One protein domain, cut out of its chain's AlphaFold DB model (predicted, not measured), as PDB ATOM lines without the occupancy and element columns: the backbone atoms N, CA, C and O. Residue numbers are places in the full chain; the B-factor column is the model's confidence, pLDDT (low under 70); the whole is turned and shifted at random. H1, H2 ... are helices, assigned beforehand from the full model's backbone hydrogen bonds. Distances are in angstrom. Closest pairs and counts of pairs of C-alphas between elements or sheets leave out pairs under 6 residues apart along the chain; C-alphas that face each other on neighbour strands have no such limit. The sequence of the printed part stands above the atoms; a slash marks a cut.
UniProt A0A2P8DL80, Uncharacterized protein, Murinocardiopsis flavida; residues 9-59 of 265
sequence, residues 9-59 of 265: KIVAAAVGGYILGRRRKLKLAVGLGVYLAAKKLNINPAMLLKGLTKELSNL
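This is residues 9 to 59 of the 265 residues of an uncharacterized protein of Murinocardiopsis flavida (UniProt A0A2P8DL80). From the first printed residue on, you will find three helices strung end to end as an open zigzag, with no packed core: H1 leads to H2, the long middle arm, and H3 turns off from the far end of H2 to make an L with it. The corners lie at the tight links, residues 21 to 23 and 42 to 44. The printed part has 51 residues, with three named helices in the order H1, H2, H3 and no named strand; its class is all helix. It is extended, with a radius of gyration of the C-alphas of 15.6 A, and the C-alphas span 42 by 29 by 18 A.

Find C-alpha 9 at (163.554, 280.048, 246.176); from there H1 runs through residues 9 to 20, 15.4 A from first to last C-alpha. Look next at C-alpha 24, at (158.021, 257.250, 249.239), where H2 begins; it holds residues 24 to 41 and is 25.9 A long. H3 holds residues 45 to 57, is 17.9 A long and ends at C-alpha 57, at (176.144, 243.036, 229.481).

H1 and H2 are only just apart, their closest C-alphas 8.3 A from each other. H2 and H3 are close but not clearly touching; look at the C-alphas of Ala 38 and Pro 45, their closest, 6.7 A apart. The lines of H2 and H3 are about perpendicular, at 74 degrees. H1 and H3 are apart. In H1, H2 and H3, every O i to N i+4 pair is within hydrogen-bond range.

The C-alphas of Lys 9 and Asn 58 are the two farthest apart, at 43.6 A. The printed part has no cut and no long link. Read the B-factor column for the model's confidence: the mean pLDDT of the printed part is 71.5, and 22 residues are under 70, among them residues 12 to 25.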
ATOM      1  N   LYS A   9     163.895 280.665 244.882       64.75
ATOM      2  CA  LYS A   9     163.554 280.048 246.176       64.75
ATOM      3  C   LYS A   9     162.376 279.074 246.078       64.75
ATOM      4  O   LYS A   9     162.419 278.041 246.733       64.75
ATOM      5  N   ILE A  10     161.368 279.340 245.242       70.75
ATOM      6  CA  ILE A  10     160.226 278.431 245.025       70.75
ATOM      7  C   ILE A  10     160.655 277.185 244.242       70.75
ATOM      8  O   ILE A  10     160.296 276.074 244.619       70.75
ATOM      9  N   VAL A  11     161.472 277.340 243.197       72.94
ATOM     10  CA  VAL A  11     162.015 276.201 242.439       72.94
ATOM     11  C   VAL A  11     162.965 275.380 243.315       72.94
ATOM     12  O   VAL A  11     162.861 274.157 243.346       72.94
ATOM     13  N   ALA A  12     163.820 276.025 244.112       68.25
ATOM     14  CA  ALA A  12     164.686 275.346 245.074       68.25
ATOM     15  C   ALA A  12     163.899 274.671 246.210       68.25
ATOM     16  O   ALA A  12     164.283 273.590 246.639       68.25
ATOM     17  N   ALA A  13     162.777 275.242 246.661       68.00
ATOM     18  CA  ALA A  13     161.888 274.631 247.649       68.00
ATOM     19  C   ALA A  13     161.043 273.489 247.061       68.00
ATOM     20  O   ALA A  13     160.769 272.523 247.762       68.00
ATOM     21  N   ALA A  14     160.678 273.533 245.777       64.44
ATOM     22  CA  ALA A  14     160.026 272.422 245.085       64.44
ATOM     23  C   ALA A  14     161.012 271.273 244.827       64.44
ATOM     24  O   ALA A  14     160.697 270.108 245.058       64.44
ATOM     25  N   VAL A  15     162.247 271.591 244.429       66.31
ATOM     26  CA  VAL A  15     163.324 270.605 244.285       66.31
ATOM     27  C   VAL A  15     163.714 270.053 245.660       66.31
ATOM     28  O   VAL A  15     163.766 268.837 245.811       66.31
ATOM     29  N   GLY A  16     163.884 270.900 246.676       65.50
ATOM     30  CA  GLY A  16     164.222 270.532 248.055       65.50
ATOM     31  C   GLY A  16     163.105 269.778 248.782       65.50
ATOM     32  O   GLY A  16     163.367 268.767 249.426       65.50
ATOM     33  N   GLY A  17     161.849 270.178 248.592       65.81
ATOM     34  CA  GLY A  17     160.658 269.489 249.094       65.81
ATOM     35  C   GLY A  17     160.404 268.166 248.373       65.81
ATOM     36  O   GLY A  17     160.016 267.181 249.005       65.81
ATOM     37  N   TYR A  18     160.731 268.085 247.077       58.84
ATOM     38  CA  TYR A  18     160.774 266.814 246.371       58.84
ATOM     39  C   TYR A  18     161.916 265.960 246.930       58.84
ATOM     40  O   TYR A  18     161.608 264.816 247.183       58.84
ATOM     41  N   ILE A  19     163.147 266.456 247.199       67.31
ATOM     42  CA  ILE A  19     164.309 265.685 247.747       67.31
ATOM     43  C   ILE A  19     164.057 265.151 249.160       67.31
ATOM     44  O   ILE A  19     164.423 264.015 249.471       67.31
ATOM     45  N   LEU A  20     163.400 265.937 250.005       57.53
ATOM     46  CA  LEU A  20     163.197 265.575 251.403       57.53
ATOM     47  C   LEU A  20     161.939 264.708 251.611       57.53
ATOM     48  O   LEU A  20     161.887 263.911 252.541       57.53
ATOM     49  N   GLY A  21     160.977 264.746 250.678       63.62
ATOM     50  CA  GLY A  21     159.870 263.778 250.576       63.62
ATOM     51  C   GLY A  21     160.129 262.580 249.632       63.62
ATOM     52  O   GLY A  21     159.250 261.727 249.457       63.62
ATOM     53  N   ARG A  22     161.320 262.507 249.003       65.00
ATOM     54  CA  ARG A  22     161.632 261.825 247.715       65.00
ATOM     55  C   ARG A  22     161.801 260.318 247.702       65.00
ATOM     56  O   ARG A  22     162.195 259.808 246.669       65.00
ATOM     57  N   ARG A  23     161.571 259.554 248.767       61.00
ATOM     58  CA  ARG A  23     161.715 258.078 248.656       61.00
ATOM     59  C   ARG A  23     160.380 257.362 248.568       61.00
ATOM     60  O   ARG A  23     160.247 256.417 247.802       61.00
ATOM     61  N   ARG A  24     159.368 257.840 249.293       58.06
ATOM     62  CA  ARG A  24     158.021 257.250 249.239       58.06
ATOM     63  C   ARG A  24     157.221 257.771 248.047       58.06
ATOM     64  O   ARG A  24     156.632 256.977 247.324       58.06
ATOM     65  N   LYS A  25     157.284 259.078 247.773       65.88
ATOM     66  CA  LYS A  25     156.568 259.686 246.640       65.88
ATOM     67  C   LYS A  25     157.272 259.471 245.297       65.88
ATOM     68  O   LYS A  25     156.592 259.354 244.289       65.88
ATOM     69  N   LEU A  26     158.603 259.327 245.276       71.69
ATOM     70  CA  LEU A  26     159.331 258.990 244.043       71.69
ATOM     71  C   LEU A  26     159.083 257.544 243.624       71.69
ATOM     72  O   LEU A  26     158.868 257.309 242.448       71.69
ATOM     73  N   LYS A  27     159.052 256.575 244.554       65.69
ATOM     74  CA  LYS A  27     158.759 255.176 244.193       65.69
ATOM     75  C   LYS A  27     157.366 255.032 243.575       65.69
ATOM     76  O   LYS A  27     157.227 254.338 242.575       65.69
ATOM     77  N   LEU A  28     156.371 255.744 244.111       80.94
ATOM     78  CA  LEU A  28     155.031 255.792 243.522       80.94
ATOM     79  C   LEU A  28     155.002 256.547 242.189       80.94
ATOM     80  O   LEU A  28     154.430 256.040 241.234       80.94
ATOM     81  N   ALA A  29     155.648 257.712 242.089       79.62
ATOM     82  CA  ALA A  29     155.675 258.497 240.854       79.62
ATOM     83  C   ALA A  29     156.425 257.790 239.715       79.62
ATOM     84  O   ALA A  29     155.987 257.838 238.572       79.62
ATOM     85  N   VAL A  30     157.525 257.096 240.018       80.00
ATOM     86  CA  VAL A  30     158.267 256.285 239.043       80.00
ATOM     87  C   VAL A  30     157.464 255.044 238.669       80.00
ATOM     88  O   VAL A  30     157.343 254.752 237.486       80.00
ATOM     89  N   GLY A  31     156.853 254.352 239.636       84.62
ATOM     90  CA  GLY A  31     155.983 253.205 239.362       84.62
ATOM     91  C   GLY A  31     154.785 253.567 238.481       84.62
ATOM     92  O   GLY A  31     154.568 252.924 237.458       84.62
ATOM     93  N   LEU A  32     154.054 254.638 238.818       85.88
ATOM     94  CA  LEU A  32     152.963 255.149 237.983       85.88
ATOM     95  C   LEU A  32     153.473 255.663 236.635       85.88
ATOM     96  O   LEU A  32     152.842 255.399 235.619       85.88
ATOM     97  N   GLY A  33     154.603 256.373 236.607       84.12
ATOM     98  CA  GLY A  33     155.188 256.899 235.376       84.12
ATOM     99  C   GLY A  33     155.545 255.788 234.390       84.12
ATOM    100  O   GLY A  33     155.172 255.860 233.222       84.12
ATOM    101  N   VAL A  34     156.189 254.721 234.871       80.12
ATOM    102  CA  VAL A  34     156.524 253.540 234.063       80.12
ATOM    103  C   VAL A  34     155.265 252.773 233.667       80.12
ATOM    104  O   VAL A  34     155.141 252.376 232.513       80.12
ATOM    105  N   TYR A  35     154.306 252.597 234.578       82.12
ATOM    106  CA  TYR A  35     153.064 251.882 234.284       82.12
ATOM    107  C   TYR A  35     152.206 252.602 233.233       82.12
ATOM    108  O   TYR A  35     151.723 251.969 232.295       82.12
ATOM    109  N   LEU A  36     152.055 253.928 233.334       81.69
ATOM    110  CA  LEU A  36     151.343 254.713 232.325       81.69
ATOM    111  C   LEU A  36     152.106 254.743 231.000       81.69
ATOM    112  O   LEU A  36     151.473 254.630 229.955       81.69
ATOM    113  N   ALA A  37     153.438 254.848 231.015       78.06
ATOM    114  CA  ALA A  37     154.241 254.780 229.795       78.06
ATOM    115  C   ALA A  37     154.111 253.413 229.102       78.06
ATOM    116  O   ALA A  37     153.887 253.362 227.895       78.06
ATOM    117  N   ALA A  38     154.154 252.312 229.858       67.06
ATOM    118  CA  ALA A  38     153.968 250.963 229.329       67.06
ATOM    119  C   ALA A  38     152.553 250.764 228.763       67.06
ATOM    120  O   ALA A  38     152.397 250.311 227.630       67.06
ATOM    121  N   LYS A  39     151.519 251.181 229.507       74.44
ATOM    122  CA  LYS A  39     150.118 251.084 229.070       74.44
ATOM    123  C   LYS A  39     149.834 251.931 227.830       74.44
ATOM    124  O   LYS A  39     149.037 251.527 226.993       74.44
ATOM    125  N   LYS A  40     150.469 253.100 227.696       73.56
ATOM    126  CA  LYS A  40     150.245 253.989 226.548       73.56
ATOM    127  C   LYS A  40     151.026 253.573 225.298       73.56
ATOM    128  O   LYS A  40     150.655 253.988 224.206       73.56
ATOM    129  N   LEU A  41     152.085 252.777 225.452       71.56
ATOM    130  CA  LEU A  41     152.931 252.335 224.343       71.56
ATOM    131  C   LEU A  41     152.652 250.886 223.897       71.56
ATOM    132  O   LEU A  41     153.143 250.499 222.847       71.56
ATOM    133  N   ASN A  42     151.873 250.085 224.644       66.88
ATOM    134  CA  ASN A  42     151.696 248.633 224.418       66.88
ATOM    135  C   ASN A  42     153.030 247.858 224.308       66.88
ATOM    136  O   ASN A  42     153.081 246.750 223.779       66.88
ATOM    137  N   ILE A  43     154.131 248.435 224.802       67.88
ATOM    138  CA  ILE A  43     155.462 247.830 224.740       67.88
ATOM    139  C   ILE A  43     155.635 246.928 225.957       67.88
ATOM    140  O   ILE A  43     155.414 247.349 227.094       67.88
ATOM    141  N   ASN A  44     156.076 245.693 225.718       70.44
ATOM    142  CA  ASN A  44     156.369 244.737 226.775       70.44
ATOM    143  C   ASN A  44     157.567 245.221 227.621       70.44
ATOM    144  O   ASN A  44     158.693 245.255 227.114       70.44
ATOM    145  N   PRO A  45     157.384 245.543 228.916       67.62
ATOM    146  CA  PRO A  45     158.468 246.028 229.776       67.62
ATOM    147  C   PRO A  45     159.600 244.998 229.925       67.62
ATOM    148  O   PRO A  45     160.759 245.370 230.087       67.62
ATOM    149  N   ALA A  46     159.286 243.706 229.779       71.56
ATOM    150  CA  ALA A  46     160.263 242.620 229.752       71.56
ATOM    151  C   ALA A  46     161.224 242.696 228.551       71.56
ATOM    152  O   ALA A  46     162.385 242.306 228.670       71.56
ATOM    153  N   MET A  47     160.771 243.222 227.408       72.56
ATOM    154  CA  MET A  47     161.593 243.352 226.203       72.56
ATOM    155  C   MET A  47     162.562 244.534 226.314       72.56
ATOM    156  O   MET A  47     163.721 244.402 225.935       72.56
ATOM    157  N   LEU A  48     162.128 245.644 226.925       73.94
ATOM    158  CA  LEU A  48     163.007 246.770 227.264       73.94
ATOM    159  C   LEU A  48     164.056 246.368 228.300       73.94
ATOM    160  O   LEU A  48     165.227 246.685 228.131       73.94
ATOM    161  N   LEU A  49     163.669 245.614 229.333       78.81
ATOM    162  CA  LEU A  49     164.625 245.072 230.302       78.81
ATOM    163  C   LEU A  49     165.623 244.114 229.645       78.81
ATOM    164  O   LEU A  49     166.814 244.196 229.931       78.81
ATOM    165  N   LYS A  50     165.172 243.230 228.748       77.62
ATOM    166  CA  LYS A  50     166.060 242.353 227.967       77.62
ATOM    167  C   LYS A  50     167.008 243.144 227.057       77.62
ATOM    168  O   LYS A  50     168.186 242.820 227.012       77.62
ATOM    169  N   GLY A  51     166.530 244.183 226.372       77.88
ATOM    170  CA  GLY A  51     167.369 245.060 225.547       77.88
ATOM    171  C   GLY A  51     168.424 245.793 226.374       77.88
ATOM    172  O   GLY A  51     169.612 245.717 226.071       77.88
ATOM    173  N   LEU A  52     168.005 246.387 227.493       76.94
ATOM    174  CA  LEU A  52     168.886 247.141 228.381       76.94
ATOM    175  C   LEU A  52     169.916 246.242 229.077       76.94
ATOM    176  O   LEU A  52     171.075 246.614 229.195       76.94
ATOM    177  N   THR A  53     169.522 245.042 229.518       74.50
ATOM    178  CA  THR A  53     170.453 244.058 230.104       74.50
ATOM    179  C   THR A  53     171.426 243.502 229.076       74.50
ATOM    180  O   THR A  53     172.569 243.227 229.435       74.50
ATOM    181  N   LYS A  54     171.018 243.371 227.810       73.62
ATOM    182  CA  LYS A  54     171.896 242.949 226.715       73.62
ATOM    183  C   LYS A  54     172.916 244.036 226.361       73.62
ATOM    184  O   LYS A  54     174.085 243.715 226.195       73.62
ATOM    185  N   GLU A  55     172.519 245.308 226.355       73.44
ATOM    186  CA  GLU A  55     173.445 246.441 226.186       73.44
ATOM    187  C   GLU A  55     174.384 246.626 227.384       73.44
ATOM    188  O   GLU A  55     175.586 246.795 227.195       73.44
ATOM    189  N   LEU A  56     173.882 246.517 228.619       71.56
ATOM    190  CA  LEU A  56     174.727 246.595 229.817       71.56
ATOM    191  C   LEU A  56     175.685 245.409 229.938       71.56
ATOM    192  O   LEU A  56     176.789 245.569 230.448       71.56
ATOM    193  N   SER A  57     175.280 244.223 229.478       68.75
ATOM    194  CA  SER A  57     176.144 243.036 229.481       68.75
ATOM    195  C   SER A  57     177.201 243.064 228.376       68.75
ATOM    196  O   SER A  57     178.191 242.354 228.500       68.75
ATOM    197  N   ASN A  58     177.017 243.882 227.335       71.31
ATOM    198  CA  ASN A  58     178.003 244.100 226.274       71.31
ATOM    199  C   ASN A  58     179.072 245.146 226.639       71.31
ATOM    200  O   ASN A  58     180.022 245.334 225.883       71.31
ATOM    201  N   LEU A  59     178.945 245.831 227.782       64.56
ATOM    202  CA  LEU A  59     179.962 246.760 228.270       64.56
ATOM    203  C   LEU A  59     180.992 246.002 229.132       64.56
ATOM    204  O   LEU A  59     180.630 245.501 230.200       64.56
TER     205      LEU A  59